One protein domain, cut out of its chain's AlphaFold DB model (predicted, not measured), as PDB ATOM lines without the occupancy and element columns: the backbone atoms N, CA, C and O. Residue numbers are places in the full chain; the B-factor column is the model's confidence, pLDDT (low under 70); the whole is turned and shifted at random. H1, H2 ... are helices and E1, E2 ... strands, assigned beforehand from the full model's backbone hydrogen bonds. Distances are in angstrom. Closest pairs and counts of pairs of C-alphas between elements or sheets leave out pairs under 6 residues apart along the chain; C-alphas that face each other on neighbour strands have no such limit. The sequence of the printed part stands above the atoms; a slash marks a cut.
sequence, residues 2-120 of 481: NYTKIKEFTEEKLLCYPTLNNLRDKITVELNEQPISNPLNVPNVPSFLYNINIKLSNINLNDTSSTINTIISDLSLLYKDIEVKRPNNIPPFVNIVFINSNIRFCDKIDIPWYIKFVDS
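AT A GLANCE: This is residues 2 to 120 of the 481 residues of an uncharacterized protein of Arcobacter sp (UniProt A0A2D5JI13). A strongly twisted sheet of four strands makes a wall with helices H1 and H3 over one face, and residues 39 to 44, in the loop of the hairpin E1 and E2, stick out at one end. The printed part has 119 residues, with named elements in the order H1 H2 E1 E2 H3 E3 E4 E5. The mixed sheet runs E1, E2, E3, E5. The class is mixed, helices and strands; the whole is only just compact, close to loose, with a radius of gyration of the C-alphas of 15.8 A and spans of 53 by 27 by 22 A.

IN THESE COORDINATES: H1, residues 3 to 16, begins at C-alpha 3 (195.447, 178.914, 157.206) and measures 20.8 A from first to last C-alpha. H2 is residues 18 to 21. E1, residues 27 to 35, measures 25.7 A; E2, residues 48 to 57, 27.2 A; H3, residues 65 to 84, 29.0 A. E3 is residues 93 to 99, E4 residues 102 to 105, and E5 residues 115 to 118, ending at C-alpha 118 (190.511, 204.486, 161.612).

HOW THE PARTS SIT: E1 and E2 are antiparallel, with N 30 and O 53 within hydrogen-bond range at 2.8 A. E2 and E3 are parallel (N 54 and O 95, 2.8 A), as are E3 and E5 (N 116 and O 96, 2.8 A). E2, H3 and E3 form a strand-helix-strand unit, parallel neighbours joined through a helix, with a right-handed crossover. H1, over E1 and E2 at a height over the sheet of 9.7 A, and H3, over E3 at 9.6 A, lie on the same face, two layers, helices on a sheet. They touch, C-alphas of Thr 10 and Ile 82 closest at 7.0 A, opposite ways at 36 degrees, only just steep. H2, not on the sheet, touches H3, C-alphas of Thr 19 and Ile 71 closest at 6.1 A. E4 pairs with no named strand. In H3 every O i to N i+4 pair is within hydrogen-bond range, in H1 8 of 10; H2 is too short for one.

THE WHOLE: The C-alphas farthest apart, of Asn 41 and Asp 63, are 53.5 A apart. The printed part has no cut; the link E1 to E2 is long. pLDDT is under 70 at residues 2 to 3, 37 to 48, 63 to 65 and 87 to 92.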
ATOM      1  N   ASN A   2     195.594 174.486 159.291       69.75
ATOM      2  CA  ASN A   2     195.793 175.117 157.972       69.75
ATOM      3  C   ASN A   2     195.185 176.537 157.959       69.75
ATOM      4  O   ASN A   2     194.201 176.760 158.659       69.75
ATOM      5  N   TYR A   3     195.753 177.470 157.195       68.56
ATOM      6  CA  TYR A   3     195.447 178.914 157.206       68.56
ATOM      7  C   TYR A   3     193.951 179.238 157.057       68.56
ATOM      8  O   TYR A   3     193.376 179.979 157.854       68.56
ATOM      9  N   THR A   4     193.291 178.583 156.104       77.50
ATOM     10  CA  THR A   4     191.845 178.692 155.858       77.50
ATOM     11  C   THR A   4     191.022 178.337 157.095       77.50
ATOM     12  O   THR A   4     190.039 179.004 157.396       77.50
ATOM     13  N   LYS A   5     191.493 177.370 157.895       83.81
ATOM     14  CA  LYS A   5     190.801 176.928 159.111       83.81
ATOM     15  C   LYS A   5     190.835 177.973 160.226       83.81
ATOM     16  O   LYS A   5     189.957 177.947 161.076       83.81
ATOM     17  N   ILE A   6     191.836 178.860 160.268       81.94
ATOM     18  CA  ILE A   6     191.880 179.948 161.264       81.94
ATOM     19  C   ILE A   6     190.873 181.036 160.889       81.94
ATOM     20  O   ILE A   6     190.166 181.533 161.766       81.94
ATOM     21  N   LYS A   7     190.761 181.362 159.593       85.25
ATOM     22  CA  LYS A   7     189.728 182.276 159.091       85.25
ATOM     23  C   LYS A   7     188.332 181.748 159.397       85.25
ATOM     24  O   LYS A   7     187.567 182.427 160.068       85.25
ATOM     25  N   GLU A   8     188.055 180.519 158.968       86.75
ATOM     26  CA  GLU A   8     186.774 179.840 159.186       86.75
ATOM     27  C   GLU A   8     186.446 179.755 160.676       86.75
ATOM     28  O   GLU A   8     185.337 180.080 161.078       86.75
ATOM     29  N   PHE A   9     187.428 179.410 161.518       87.50
ATOM     30  CA  PHE A   9     187.241 179.396 162.967       87.50
ATOM     31  C   PHE A   9     186.904 180.780 163.532       87.50
ATOM     32  O   PHE A   9     186.061 180.891 164.419       87.50
ATOM     33  N   THR A  10     187.554 181.835 163.035       86.56
ATOM     34  CA  THR A  10     187.280 183.214 163.461       86.56
ATOM     35  C   THR A  10     185.864 183.625 163.060       86.56
ATOM     36  O   THR A  10     185.124 184.158 163.882       86.56
ATOM     37  N   GLU A  11     185.462 183.326 161.824       89.06
ATOM     38  CA  GLU A  11     184.114 183.585 161.308       89.06
ATOM     39  C   GLU A  11     183.039 182.787 162.058       89.06
ATOM     40  O   GLU A  11     181.995 183.337 162.397       89.06
ATOM     41  N   GLU A  12     183.303 181.522 162.387       90.62
ATOM     42  CA  GLU A  12     182.413 180.682 163.189       90.62
ATOM     43  C   GLU A  12     182.267 181.235 164.611       90.62
ATOM     44  O   GLU A  12     181.157 181.359 165.129       90.62
ATOM     45  N   LYS A  13     183.378 181.636 165.238       90.44
ATOM     46  CA  LYS A  13     183.365 182.191 166.594       90.44
ATOM     47  C   LYS A  13     182.666 183.534 166.690       90.44
ATOM     48  O   LYS A  13     182.018 183.781 167.704       90.44
ATOM     49  N   LEU A  14     182.735 184.369 165.656       88.38
ATOM     50  CA  LEU A  14     181.973 185.618 165.598       88.38
ATOM     51  C   LEU A  14     180.462 185.383 165.774       88.38
ATOM     52  O   LEU A  14     179.795 186.206 166.398       88.38
ATOM     53  N   LEU A  15     179.934 184.241 165.315       87.69
ATOM     54  CA  LEU A  15     178.520 183.872 165.472       87.69
ATOM     55  C   LEU A  15     178.149 183.495 166.914       87.69
ATOM     56  O   LEU A  15     176.977 183.565 167.282       87.69
ATOM     57  N   CYS A  16     179.123 183.100 167.738       91.19
ATOM     58  CA  CYS A  16     178.888 182.726 169.132       91.19
ATOM     59  C   CYS A  16     178.669 183.935 170.054       91.19
ATOM     60  O   CYS A  16     178.167 183.759 171.163       91.19
ATOM     61  N   TYR A  17     179.040 185.142 169.616       91.06
ATOM     62  CA  TYR A  17     178.922 186.372 170.396       91.06
ATOM     63  C   TYR A  17     177.713 187.183 169.905       91.06
ATOM     64  O   TYR A  17     177.765 187.728 168.800       91.06
ATOM     65  N   PRO A  18     176.616 187.291 170.684       87.88
ATOM     66  CA  PRO A  18     175.359 187.875 170.209       87.88
ATOM     67  C   PRO A  18     175.499 189.297 169.657       87.88
ATOM     68  O   PRO A  18     174.876 189.623 168.647       87.88
ATOM     69  N   THR A  19     176.329 190.143 170.283       88.31
ATOM     70  CA  THR A  19     176.489 191.534 169.831       88.31
ATOM     71  C   THR A  19     177.267 191.640 168.524       88.31
ATOM     72  O   THR A  19     176.913 192.451 167.669       88.31
ATOM     73  N   LEU A  20     178.272 190.783 168.326       88.69
ATOM     74  CA  LEU A  20     179.052 190.719 167.091       88.69
ATOM     75  C   LEU A  20     178.256 190.072 165.958       88.69
ATOM     76  O   LEU A  20     178.337 190.532 164.822       88.69
ATOM     77  N   ASN A  21     177.429 189.072 166.263       88.31
ATOM     78  CA  ASN A  21     176.562 188.434 165.277       88.31
ATOM     79  C   ASN A  21     175.550 189.429 164.679       88.31
ATOM     80  O   ASN A  21     175.335 189.442 163.469       88.31
ATOM     81  N   ASN A  22     175.012 190.344 165.492       88.00
ATOM     82  CA  ASN A  22     174.149 191.430 165.006       88.00
ATOM     83  C   ASN A  22     174.872 192.410 164.060       88.00
ATOM     84  O   ASN A  22     174.226 193.179 163.352       88.00
ATOM     85  N   LEU A  23     176.207 192.399 164.050       89.25
ATOM     86  CA  LEU A  23     177.053 193.237 163.205       89.25
ATOM     87  C   LEU A  23     177.698 192.453 162.055       89.25
ATOM     88  O   LEU A  23     178.523 193.020 161.345       89.25
ATOM     89  N   ARG A  24     177.334 191.181 161.845       88.50
ATOM     90  CA  ARG A  24     178.010 190.273 160.906       88.50
ATOM     91  C   ARG A  24     178.173 190.857 159.504       88.50
ATOM     92  O   ARG A  24     179.266 190.790 158.955       88.50
ATOM     93  N   ASP A  25     177.133 191.484 158.962       91.06
ATOM     94  CA  ASP A  25     177.157 192.058 157.607       91.06
ATOM     95  C   ASP A  25     178.126 193.247 157.467       91.06
ATOM     96  O   ASP A  25     178.435 193.689 156.361       91.06
ATOM     97  N   LYS A  26     178.619 193.774 158.593       92.50
ATOM     98  CA  LYS A  26     179.595 194.865 158.678       92.50
ATOM     99  C   LYS A  26     181.001 194.388 159.045       92.50
ATOM    100  O   LYS A  26     181.907 195.222 159.122       92.50
ATOM    101  N   ILE A  27     181.180 193.089 159.296       92.31
ATOM    102  CA  ILE A  27     182.451 192.492 159.705       92.31
ATOM    103  C   ILE A  27     183.093 191.794 158.509       92.31
ATOM    104  O   ILE A  27     182.504 190.902 157.901       92.31
ATOM    105  N   THR A  28     184.336 192.151 158.206       92.56
ATOM    106  CA  THR A  28     185.170 191.423 157.248       92.56
ATOM    107  C   THR A  28     186.427 190.912 157.937       92.56
ATOM    108  O   THR A  28     187.098 191.635 158.672       92.56
ATOM    109  N   VAL A  29     186.749 189.635 157.721       92.00
ATOM    110  CA  VAL A  29     187.975 189.020 158.240       92.00
ATOM    111  C   VAL A  29     188.985 188.922 157.105       92.00
ATOM    112  O   VAL A  29     188.821 188.155 156.150       92.00
ATOM    113  N   GLU A  30     190.042 189.715 157.219       90.62
ATOM    114  CA  GLU A  30     191.194 189.702 156.333       90.62
ATOM    115  C   GLU A  30     192.372 189.017 157.019       90.62
ATOM    116  O   GLU A  30     192.566 189.110 158.231       90.62
ATOM    117  N   LEU A  31     193.183 188.334 156.223       84.38
ATOM    118  CA  LEU A  31     194.411 187.713 156.684       84.38
ATOM    119  C   LEU A  31     195.557 188.234 155.833       84.38
ATOM    120  O   LEU A  31     195.499 188.145 154.606       84.38
ATOM    121  N   ASN A  32     196.585 188.747 156.502       84.00
ATOM    122  CA  ASN A  32     197.776 189.277 155.860       84.00
ATOM    123  C   ASN A  32     199.007 188.524 156.367       84.00
ATOM    124  O   ASN A  32     199.208 188.377 157.576       84.00
ATOM    125  N   GLU A  33     199.856 188.092 155.441       80.25
ATOM    126  CA  GLU A  33     201.174 187.546 155.752       80.25
ATOM    127  C   GLU A  33     202.192 188.685 155.746       80.25
ATOM    128  O   GLU A  33     202.337 189.397 154.751       80.25
ATOM    129  N   GLN A  34     202.891 188.885 156.862       77.69
ATOM    130  CA  GLN A  34     204.025 189.798 156.919       77.69
ATOM    131  C   GLN A  34     205.326 188.994 156.967       77.69
ATOM    132  O   GLN A  34     205.507 188.206 157.897       77.69
ATOM    133  N   PRO A  35     206.242 189.160 155.996       73.44
ATOM    134  CA  PRO A  35     207.546 188.514 156.057       73.44
ATOM    135  C   PRO A  35     208.316 189.014 157.279       73.44
ATOM    136  O   PRO A  35     208.438 190.220 157.501       73.44
ATOM    137  N   ILE A  36     208.845 188.086 158.073       72.62
ATOM    138  CA  ILE A  36     209.738 188.422 159.180       72.62
ATOM    139  C   ILE A  36     211.115 188.664 158.571       72.62
ATOM    140  O   ILE A  36     211.720 187.752 158.004       72.62
ATOM    141  N   SER A  37     211.625 189.892 158.672       57.84
ATOM    142  CA  SER A  37     213.026 190.169 158.358       57.84
ATOM    143  C   SER A  37     213.887 189.508 159.435       57.84
ATOM    144  O   SER A  37     214.064 190.043 160.522       57.84
ATOM    145  N   ASN A  38     214.347 188.286 159.166       53.62
ATOM    146  CA  ASN A  38     215.132 187.494 160.109       53.62
ATOM    147  C   ASN A  38     216.542 188.111 160.229       53.62
ATOM    148  O   ASN A  38     217.301 188.031 159.263       53.62
ATOM    149  N   PRO A  39     216.947 188.705 161.371       48.84
ATOM    150  CA  PRO A  39     218.291 189.271 161.497       48.84
ATOM    151  C   PRO A  39     219.361 188.185 161.691       48.84
ATOM    152  O   PRO A  39     220.553 188.463 161.605       48.84
ATOM    153  N   LEU A  40     218.954 186.946 161.982       53.69
ATOM    154  CA  LEU A  40     219.826 185.826 162.315       53.69
ATOM    155  C   LEU A  40     219.217 184.548 161.725       53.69
ATOM    156  O   LEU A  40     218.044 184.264 161.961       53.69
ATOM    157  N   ASN A  41     220.007 183.784 160.961       56.00
ATOM    158  CA  ASN A  41     219.648 182.480 160.383       56.00
ATOM    159  C   ASN A  41     219.438 181.422 161.484       56.00
ATOM    160  O   ASN A  41     220.222 180.484 161.617       56.00
ATOM    161  N   VAL A  42     218.401 181.583 162.305       60.09
ATOM    162  CA  VAL A  42     217.993 180.586 163.292       60.09
ATOM    163  C   VAL A  42     217.112 179.558 162.573       60.09
ATOM    164  O   VAL A  42     216.015 179.909 162.126       60.09
ATOM    165  N   PRO A  43     217.559 178.300 162.418       52.62
ATOM    166  CA  PRO A  43     216.727 177.260 161.831       52.62
ATOM    167  C   PRO A  43     215.486 177.028 162.709       52.62
ATOM    168  O   PRO A  43     215.595 176.963 163.932       52.62
ATOM    169  N   ASN A  44     214.318 176.882 162.071       58.75
ATOM    170  CA  ASN A  44     212.986 176.629 162.658       58.75
ATOM    171  C   ASN A  44     212.163 177.837 163.154       58.75
ATOM    172  O   ASN A  44     211.101 177.627 163.739       58.75
ATOM    173  N   VAL A  45     212.566 179.083 162.883       59.28
ATOM    174  CA  VAL A  45     211.662 180.241 163.048       59.28
ATOM    175  C   VAL A  45     210.828 180.397 161.767       59.28
ATOM    176  O   VAL A  45     211.416 180.417 160.683       59.28
ATOM    177  N   PRO A  46     209.484 180.471 161.831       60.88
ATOM    178  CA  PRO A  46     208.677 180.676 160.632       60.88
ATOM    179  C   PRO A  46     209.050 181.991 159.948       60.88
ATOM    180  O   PRO A  46     209.273 183.005 160.599       60.88
ATOM    181  N   SER A  47     209.091 181.978 158.618       64.62
ATOM    182  CA  SER A  47     209.472 183.133 157.797       64.62
ATOM    183  C   SER A  47     208.416 184.245 157.754       64.62
ATOM    184  O   SER A  47     208.681 185.311 157.201       64.62
ATOM    185  N   PHE A  48     207.228 184.016 158.321       66.44
ATOM    186  CA  PHE A  48     206.098 184.939 158.265       66.44
ATOM    187  C   PHE A  48     205.409 185.079 159.622       66.44
ATOM    188  O   PHE A  48     205.221 184.106 160.355       66.44
ATOM    189  N   LEU A  49     205.011 186.311 159.920       72.94
ATOM    190  CA  LEU A  49     204.100 186.680 160.989       72.94
ATOM    191  C   LEU A  49     202.702 186.828 160.388       72.94
ATOM    192  O   LEU A  49     202.504 187.539 159.402       72.94
ATOM    193  N   TYR A  50     201.735 186.126 160.972       75.62
ATOM    194  CA  TYR A  50     200.353 186.153 160.508       75.62
ATOM    195  C   TYR A  50     199.576 187.242 161.247       75.62
ATOM    196  O   TYR A  50     199.464 187.201 162.476       75.62
ATOM    197  N   ASN A  51     199.012 188.181 160.486       85.06
ATOM    198  CA  ASN A  51     198.117 189.216 160.990       85.06
ATOM    199  C   ASN A  51     196.672 188.874 160.617       85.06
ATOM    200  O   ASN A  51     196.329 188.806 159.434       85.06
ATOM    201  N   ILE A  52     195.820 188.689 161.624       87.94
ATOM    202  CA  ILE A  52     194.370 188.563 161.454       87.94
ATOM    203  C   ILE A  52     193.778 189.957 161.632       87.94
ATOM    204  O   ILE A  52     193.812 190.503 162.730       87.94
ATOM    205  N   ASN A  53     193.229 190.532 160.569       92.31
ATOM    206  CA  ASN A  53     192.589 191.840 160.606       92.31
ATOM    207  C   ASN A  53     191.070 191.662 160.544       92.31
ATOM    208  O   ASN A  53     190.514 191.328 159.502       92.31
ATOM    209  N   ILE A  54     190.392 191.901 161.663       93.00
ATOM    210  CA  ILE A  54     188.931 191.910 161.743       93.00
ATOM    211  C   ILE A  54     188.483 193.355 161.554       93.00
ATOM    212  O   ILE A  54     188.652 194.181 162.449       93.00
ATOM    213  N   LYS A  55     187.941 193.683 160.385       96.06
ATOM    214  CA  LYS A  55     187.475 195.031 160.064       96.06
ATOM    215  C   LYS A  55     185.981 195.153 160.315       96.06
ATOM    216  O   LYS A  55     185.203 194.319 159.868       96.06
ATOM    217  N   LEU A  56     185.589 196.219 160.994       95.31
ATOM    218  CA  LEU A  56     184.214 196.585 161.290       95.31
ATOM    219  C   LEU A  56     183.912 197.919 160.605       95.31
ATOM    220  O   LEU A  56     184.417 198.957 161.026       95.31
ATOM    221  N   SER A  57     183.126 197.903 159.530       95.56
ATOM    222  CA  SER A  57     182.929 199.088 158.679       95.56
ATOM    223  C   SER A  57     181.561 199.737 158.883       95.56
ATOM    224  O   SER A  57     180.550 199.040 158.977       95.56
ATOM    225  N   ASN A  58     181.502 201.073 158.873       93.94
ATOM    226  CA  ASN A  58     180.248 201.845 158.900       93.94
ATOM    227  C   ASN A  58     179.345 201.489 160.100       93.94
ATOM    228  O   ASN A  58     178.120 201.310 159.984       93.94
ATOM    229  N   ILE A  59     179.960 201.317 161.269       92.94
ATOM    230  CA  ILE A  59     179.250 201.067 162.519       92.94
ATOM    231  C   ILE A  59     178.784 202.395 163.109       92.94
ATOM    232  O   ILE A  59     179.516 203.374 163.093       92.94
ATOM    233  N   ASN A  60     177.563 202.428 163.641       92.50
ATOM    234  CA  ASN A  60     177.029 203.586 164.347       92.50
ATOM    235  C   ASN A  60     176.565 203.142 165.738       92.50
ATOM    236  O   ASN A  60     175.630 202.352 165.853       92.50
ATOM    237  N   LEU A  61     177.255 203.617 166.773       89.19
ATOM    238  CA  LEU A  61     177.048 203.275 168.181       89.19
ATOM    239  C   LEU A  61     176.842 204.548 169.010       89.19
ATOM    240  O   LEU A  61     177.519 204.773 170.012       89.19
ATOM    241  N   ASN A  62     175.910 205.395 168.571       78.75
ATOM    242  CA  ASN A  62     175.658 206.693 169.199       78.75
ATOM    243  C   ASN A  62     174.774 206.634 170.461       78.75
ATOM    244  O   ASN A  62     174.879 207.529 171.303       78.75
ATOM    245  N   ASP A  63     173.936 205.600 170.619       63.25
ATOM    246  CA  ASP A  63     172.788 205.681 171.538       63.25
ATOM    247  C   ASP A  63     172.962 205.012 172.910       63.25
ATOM    248  O   ASP A  63     172.209 205.334 173.824       63.25
ATOM    249  N   THR A  64     173.949 204.134 173.137       66.81
ATOM    250  CA  THR A  64     174.143 203.525 174.474       66.81
ATOM    251  C   THR A  64     175.592 203.102 174.753       66.81
ATOM    252  O   THR A  64     176.151 202.243 174.070       66.81
ATOM    253  N   SER A  65     176.194 203.639 175.824       62.72
ATOM    254  CA  SER A  65     177.550 203.275 176.283       62.72
ATOM    255  C   SER A  65     177.684 201.804 176.684       62.72
ATOM    256  O   SER A  65     178.765 201.223 176.589       62.72
ATOM    257  N   SER A  66     176.583 201.166 177.087       73.25
ATOM    258  CA  SER A  66     176.541 199.730 177.360       73.25
ATOM    259  C   SER A  66     176.891 198.908 176.121       73.25
ATOM    260  O   SER A  66     177.573 197.893 176.242       73.25
ATOM    261  N   THR A  67     176.492 199.357 174.928       83.94
ATOM    262  CA  THR A  67     176.648 198.577 173.695       83.94
ATOM    263  C   THR A  67     178.107 198.512 173.258       83.94
ATOM    264  O   THR A  67     178.608 197.416 173.021       83.94
ATOM    265  N   ILE A  68     178.833 199.637 173.246       88.06
ATOM    266  CA  ILE A  68     180.266 199.628 172.901       88.06
ATOM    267  C   ILE A  68     181.088 198.821 173.913       88.06
ATOM    268  O   ILE A  68     181.944 198.036 173.517       88.06
ATOM    269  N   ASN A  69     180.786 198.934 175.209       87.38
ATOM    270  CA  ASN A  69     181.486 198.166 176.241       87.38
ATOM    271  C   ASN A  69     181.221 196.662 176.115       87.38
ATOM    272  O   ASN A  69     182.131 195.861 176.318       87.38
ATOM    273  N   THR A  70     179.997 196.276 175.739       89.75
ATOM    274  CA  THR A  70     179.657 194.867 175.491       89.75
ATOM    275  C   THR A  70     180.380 194.351 174.253       89.75
ATOM    276  O   THR A  70     180.984 193.287 174.312       89.75
ATOM    277  N   ILE A  71     180.430 195.140 173.176       90.81
ATOM    278  CA  ILE A  71     181.192 194.803 171.966       90.81
ATOM    279  C   ILE A  71     182.680 194.637 172.292       90.81
ATOM    280  O   ILE A  71     183.283 193.648 171.894       90.81
ATOM    281  N   ILE A  72     183.284 195.555 173.052       90.88
ATOM    282  CA  ILE A  72     184.693 195.446 173.467       90.88
ATOM    283  C   ILE A  72     184.918 194.194 174.326       90.88
ATOM    284  O   ILE A  72     185.936 193.517 174.166       90.88
ATOM    285  N   SER A  73     183.978 193.858 175.212       92.00
ATOM    286  CA  SER A  73     184.031 192.630 176.012       92.00
ATOM    287  C   SER A  73     183.984 191.379 175.130       92.00
ATOM    288  O   SER A  73     184.858 190.520 175.253       92.00
ATOM    289  N   ASP A  74     183.033 191.301 174.198       93.31
ATOM    290  CA  ASP A  74     182.892 190.185 173.256       93.31
ATOM    291  C   ASP A  74     184.131 190.052 172.359       93.31
ATOM    292  O   ASP A  74     184.665 188.959 172.189       93.31
ATOM    293  N   LEU A  75     184.669 191.169 171.862       91.94
ATOM    294  CA  LEU A  75     185.921 191.200 171.102       91.94
ATOM    295  C   LEU A  75     187.120 190.718 171.925       91.94
ATOM    296  O   LEU A  75     188.026 190.087 171.387       91.94
ATOM    297  N   SER A  76     187.135 190.990 173.229       92.25
ATOM    298  CA  SER A  76     188.196 190.527 174.126       92.25
ATOM    299  C   SER A  76     188.107 189.026 174.401       92.25
ATOM    300  O   SER A  76     189.135 188.361 174.528       92.25
ATOM    301  N   LEU A  77     186.896 188.473 174.467       93.62
ATOM    302  CA  LEU A  77     186.680 187.027 174.546       93.62
ATOM    303  C   LEU A  77     187.048 186.339 173.227       93.62
ATOM    304  O   LEU A  77     187.770 185.344 173.244       93.62
ATOM    305  N   LEU A  78     186.655 186.920 172.091       91.44
ATOM    306  CA  LEU A  78     187.045 186.448 170.764       91.44
ATOM    307  C   LEU A  78     188.568 186.442 170.596       91.44
ATOM    308  O   LEU A  78     189.126 185.455 170.123       91.44
ATOM    309  N   TYR A  79     189.244 187.513 171.020       90.62
ATOM    310  CA  TYR A  79     190.701 187.587 171.009       90.62
ATOM    311  C   TYR A  79     191.311 186.412 171.779       90.62
ATOM    312  O   TYR A  79     192.139 185.694 171.227       90.62
ATOM    313  N   LYS A  80     190.844 186.149 173.009       91.19
ATOM    314  CA  LYS A  80     191.307 185.011 173.821       91.19
ATOM    315  C   LYS A  80     191.037 183.663 173.149       91.19
ATOM    316  O   LYS A  80     191.902 182.794 173.175       91.19
ATOM    317  N   ASP A  81     189.875 183.482 172.524       90.38
ATOM    318  CA  ASP A  81     189.531 182.247 171.806       90.38
ATOM    319  C   ASP A  81     190.479 181.978 170.624       90.38
ATOM    320  O   ASP A  81     190.925 180.843 170.424       90.38
ATOM    321  N   ILE A  82     190.808 183.019 169.852       85.94
ATOM    322  CA  ILE A  82     191.787 182.945 168.757       85.94
ATOM    323  C   ILE A  82     193.178 182.669 169.327       85.94
ATOM    324  O   ILE A  82     193.913 181.825 168.811       85.94
ATOM    325  N   GLU A  83     193.517 183.337 170.429       84.06
ATOM    326  CA  GLU A  83     194.798 183.196 171.102       84.06
ATOM    327  C   GLU A  83     195.003 181.791 171.681       84.06
ATOM    328  O   GLU A  83     196.138 181.344 171.733       84.06
ATOM    329  N   VAL A  84     193.958 181.064 172.090       84.81
ATOM    330  CA  VAL A  84     194.078 179.693 172.629       84.81
ATOM    331  C   VAL A  84     194.306 178.651 171.525       84.81
ATOM    332  O   VAL A  84     195.029 177.678 171.740       84.81
ATOM    333  N   LYS A  85     193.759 178.838 170.316       76.56
ATOM    334  CA  LYS A  85     193.839 177.852 169.211       76.56
ATOM    335  C   LYS A  85     195.171 177.851 168.431       76.56
ATOM    336  O   LYS A  85     195.209 177.526 167.242       76.56
ATOM    337  N   ARG A  86     196.284 178.161 169.102       71.19
ATOM    338  CA  ARG A  86     197.618 178.359 168.504       71.19
ATOM    339  C   ARG A  86     198.112 177.128 167.730       71.19
ATOM    340  O   ARG A  86     198.283 176.060 168.320       71.19
ATOM    341  N   PRO A  87     198.471 177.257 166.444       62.09
ATOM    342  CA  PRO A  87     199.426 176.355 165.825       62.09
ATOM    343  C   PRO A  87     200.848 176.724 166.285       62.09
ATOM    344  O   PRO A  87     201.275 177.862 166.126       62.09
ATOM    345  N   ASN A  88     201.601 175.760 166.822       67.06
ATOM    346  CA  ASN A  88     203.052 175.868 167.045       67.06
ATOM    347  C   ASN A  88     203.521 176.985 168.010       67.06
ATOM    348  O   ASN A  88     204.630 177.488 167.860       67.06
ATOM    349  N   ASN A  89     202.715 177.360 169.013       67.12
ATOM    350  CA  ASN A  89     203.062 178.338 170.065       67.12
ATOM    351  C   ASN A  89     203.387 179.778 169.612       67.12
ATOM    352  O   ASN A  89     203.804 180.577 170.448       67.12
ATOM    353  N   ILE A  90     203.155 180.152 168.350       66.25
ATOM    354  CA  ILE A  90     203.395 181.522 167.869       66.25
ATOM    355  C   ILE A  90     202.040 182.226 167.723       66.25
ATOM    356  O   ILE A  90     201.220 181.790 166.912       66.25
ATOM    357  N   PRO A  91     201.748 183.258 168.537       61.31
ATOM    358  CA  PRO A  91     200.445 183.906 168.523       61.31
ATOM    359  C   PRO A  91     200.264 184.710 167.224       61.31
ATOM    360  O   PRO A  91     201.151 185.494 166.873       61.31
ATOM    361  N   PRO A  92     199.142 184.547 166.498       69.75
ATOM    362  CA  PRO A  92     198.800 185.476 165.433       69.75
ATOM    363  C   PRO A  92     198.526 186.855 166.040       69.75
ATOM    364  O   PRO A  92     197.902 186.975 167.097       69.75
ATOM    365  N   PHE A  93     198.971 187.905 165.361       81.19
ATOM    366  CA  PHE A  93     198.635 189.270 165.746       81.19
ATOM    367  C   PHE A  93     197.222 189.561 165.250       81.19
ATOM    368  O   PHE A  93     196.973 189.694 164.053       81.19
ATOM    369  N   VAL A  94     196.271 189.606 166.178       88.38
ATOM    370  CA  VAL A  94     194.892 189.985 165.872       88.38
ATOM    371  C   VAL A  94     194.781 191.499 165.997       88.38
ATOM    372  O   VAL A  94     195.050 192.043 167.064       88.38
ATOM    373  N   ASN A  95     194.366 192.170 164.926       92.62
ATOM    374  CA  ASN A  95     193.954 193.567 164.951       92.62
ATOM    375  C   ASN A  95     192.460 193.642 164.663       92.62
ATOM    376  O   ASN A  95     191.977 193.104 163.667       92.62
ATOM    377  N   ILE A  96     191.734 194.356 165.507       94.31
ATOM    378  CA  ILE A  96     190.324 194.653 165.303       94.31
ATOM    379  C   ILE A  96     190.224 196.127 164.935       94.31
ATOM    380  O   ILE A  96     190.622 196.983 165.716       94.31
ATOM    381  N   VAL A  97     189.729 196.426 163.739       96.25
ATOM    382  CA  VAL A  97     189.777 197.771 163.160       96.25
ATOM    383  C   VAL A  97     188.372 198.250 162.834       96.25
ATOM    384  O   VAL A  97     187.728 197.732 161.928       96.25
ATOM    385  N   PHE A  98     187.906 199.271 163.539       96.50
ATOM    386  CA  PHE A  98     186.704 200.015 163.192       96.50
ATOM    387  C   PHE A  98     187.053 201.065 162.134       96.50
ATOM    388  O   PHE A  98     187.961 201.867 162.340       96.50
ATOM    389  N   ILE A  99     186.351 201.046 161.003       96.94
ATOM    390  CA  ILE A  99     186.601 201.920 159.849       96.94
ATOM    391  C   ILE A  99     185.341 202.733 159.566       96.94
ATOM    392  O   ILE A  99     184.240 202.170 159.547       96.94
ATOM    393  N   ASN A 100     185.488 204.043 159.336       96.44
ATOM    394  CA  ASN A 100     184.384 204.953 158.997       96.44
ATOM    395  C   ASN A 100     183.180 204.806 159.941       96.44
ATOM    396  O   ASN A 100     182.031 204.706 159.508       96.44
ATOM    397  N   SER A 101     183.451 204.676 161.240       95.62
ATOM    398  CA  SER A 101     182.437 204.369 162.247       95.62
ATOM    399  C   SER A 101     182.171 205.570 163.150       95.62
ATOM    400  O   SER A 101     183.066 206.365 163.405       95.62
ATOM    401  N   ASN A 102     180.949 205.678 163.662       95.88
ATOM    402  CA  ASN A 102     180.530 206.693 164.625       95.88
ATOM    403  C   ASN A 102     180.373 206.029 165.990       95.88
ATOM    404  O   ASN A 102     179.568 205.105 166.140       95.88
ATOM    405  N   ILE A 103     181.180 206.437 166.966       95.00
ATOM    406  CA  ILE A 103     181.310 205.714 168.233       95.00
ATOM    407  C   ILE A 103     181.267 206.682 169.397       95.00
ATOM    408  O   ILE A 103     182.021 207.653 169.438       95.00
ATOM    409  N   ARG A 104     180.413 206.371 170.376       94.12
ATOM    410  CA  ARG A 104     180.257 207.163 171.589       94.12
ATOM    411  C   ARG A 104     180.659 206.389 172.845       94.12
ATOM    412  O   ARG A 104     180.128 205.318 173.125       94.12
ATOM    413  N   PHE A 105     181.540 206.979 173.648       91.81
ATOM    414  CA  PHE A 105     181.951 206.498 174.965       91.81
ATOM    415  C   PHE A 105     181.405 207.419 176.064       91.81
ATOM    416  O   PHE A 105     181.588 208.633 175.976       91.81
ATOM    417  N   CYS A 106     180.783 206.859 177.114       85.69
ATOM    418  CA  CYS A 106     180.206 207.671 178.204       85.69
ATOM    419  C   CYS A 106     180.690 207.352 179.631       85.69
ATOM    420  O   CYS A 106     180.407 208.126 180.539       85.69
ATOM    421  N   ASP A 107     181.384 206.230 179.864       79.69
ATOM    422  CA  ASP A 107     181.690 205.773 181.234       79.69
ATOM    423  C   ASP A 107     183.173 205.406 181.424       79.69
ATOM    424  O   ASP A 107     183.930 206.169 182.016       79.69
ATOM    425  N   LYS A 108     183.606 204.236 180.932       81.94
ATOM    426  CA  LYS A 108     184.991 203.748 181.026       81.94
ATOM    427  C   LYS A 108     185.621 203.730 179.638       81.94
ATOM    428  O   LYS A 108     185.003 203.235 178.701       81.94
ATOM    429  N   ILE A 109     186.852 204.228 179.532       87.25
ATOM    430  CA  ILE A 109     187.635 204.180 178.294       87.25
ATOM    431  C   ILE A 109     188.986 203.566 178.618       87.25
ATOM    432  O   ILE A 109     189.878 204.211 179.164       87.25
ATOM    433  N   ASP A 110     189.077 202.279 178.330       88.31
ATOM    434  CA  ASP A 110     190.258 201.446 178.508       88.31
ATOM    435  C   ASP A 110     190.238 200.454 177.350       88.31
ATOM    436  O   ASP A 110     189.682 199.358 177.447       88.31
ATOM    437  N   ILE A 111     190.669 200.948 176.190       92.50
ATOM    438  CA  ILE A 111     190.574 200.225 174.927       92.50
ATOM    439  C   ILE A 111     191.816 199.334 174.814       92.50
ATOM    440  O   ILE A 111     192.935 199.849 174.834       92.50
ATOM    441  N   PRO A 112     191.656 198.007 174.677       92.94
ATOM    442  CA  PRO A 112     192.786 197.111 174.476       92.94
ATOM    443  C   PRO A 112     193.627 197.503 173.257       92.94
ATOM    444  O   PRO A 112     193.098 197.944 172.238       92.94
ATOM    445  N   TRP A 113     194.940 197.277 173.328       92.56
ATOM    446  CA  TRP A 113     195.909 197.676 172.294       92.56
ATOM    447  C   TRP A 113     195.634 197.094 170.895       92.56
ATOM    448  O   TRP A 113     196.086 197.650 169.897       92.56
ATOM    449  N   TYR A 114     194.902 195.981 170.808       92.56
ATOM    450  CA  TYR A 114     194.537 195.329 169.549       92.56
ATOM    451  C   TYR A 114     193.279 195.916 168.887       92.56
ATOM    452  O   TYR A 114     192.956 195.518 167.768       92.56
ATOM    453  N   ILE A 115     192.555 196.832 169.542       95.44
ATOM    454  CA  ILE A 115     191.386 197.512 168.965       95.44
ATOM    455  C   ILE A 115     191.804 198.886 168.445       95.44
ATOM    456  O   ILE A 115     192.384 199.685 169.178       95.44
ATOM    457  N   LYS A 116     191.479 199.178 167.188       96.88
ATOM    458  CA  LYS A 116     191.821 200.429 166.510       96.88
ATOM    459  C   LYS A 116     190.600 201.056 165.858       96.88
ATOM    460  O   LYS A 116     189.721 200.354 165.366       96.88
ATOM    461  N   PHE A 117     190.599 202.374 165.801       96.88
ATOM    462  CA  PHE A 117     189.635 203.212 165.112       96.88
ATOM    463  C   PHE A 117     190.386 203.978 164.030       96.88
ATOM    464  O   PHE A 117     191.399 204.619 164.309       96.88
ATOM    465  N   VAL A 118     189.914 203.863 162.794       97.31
ATOM    466  CA  VAL A 118     190.511 204.486 161.612       97.31
ATOM    467  C   VAL A 118     189.427 205.278 160.901       97.31
ATOM    468  O   VAL A 118     188.317 204.769 160.711       97.31
ATOM    469  N   ASP A 119     189.729 206.526 160.546       96.81
ATOM    470  CA  ASP A 119     188.827 207.412 159.798       96.81
ATOM    471  C   ASP A 119     187.417 207.507 160.411       96.81
ATOM    472  O   ASP A 119     186.408 207.603 159.715       96.81
ATOM    473  N   SER A 120     187.339 207.410 161.737       96.62
ATOM    474  CA  SER A 120     186.091 207.270 162.483       96.62
ATOM    475  C   SER A 120     185.755 208.552 163.244       96.62
ATOM    476  O   SER A 120     186.649 209.304 163.643       96.62
TER     477      SER A 120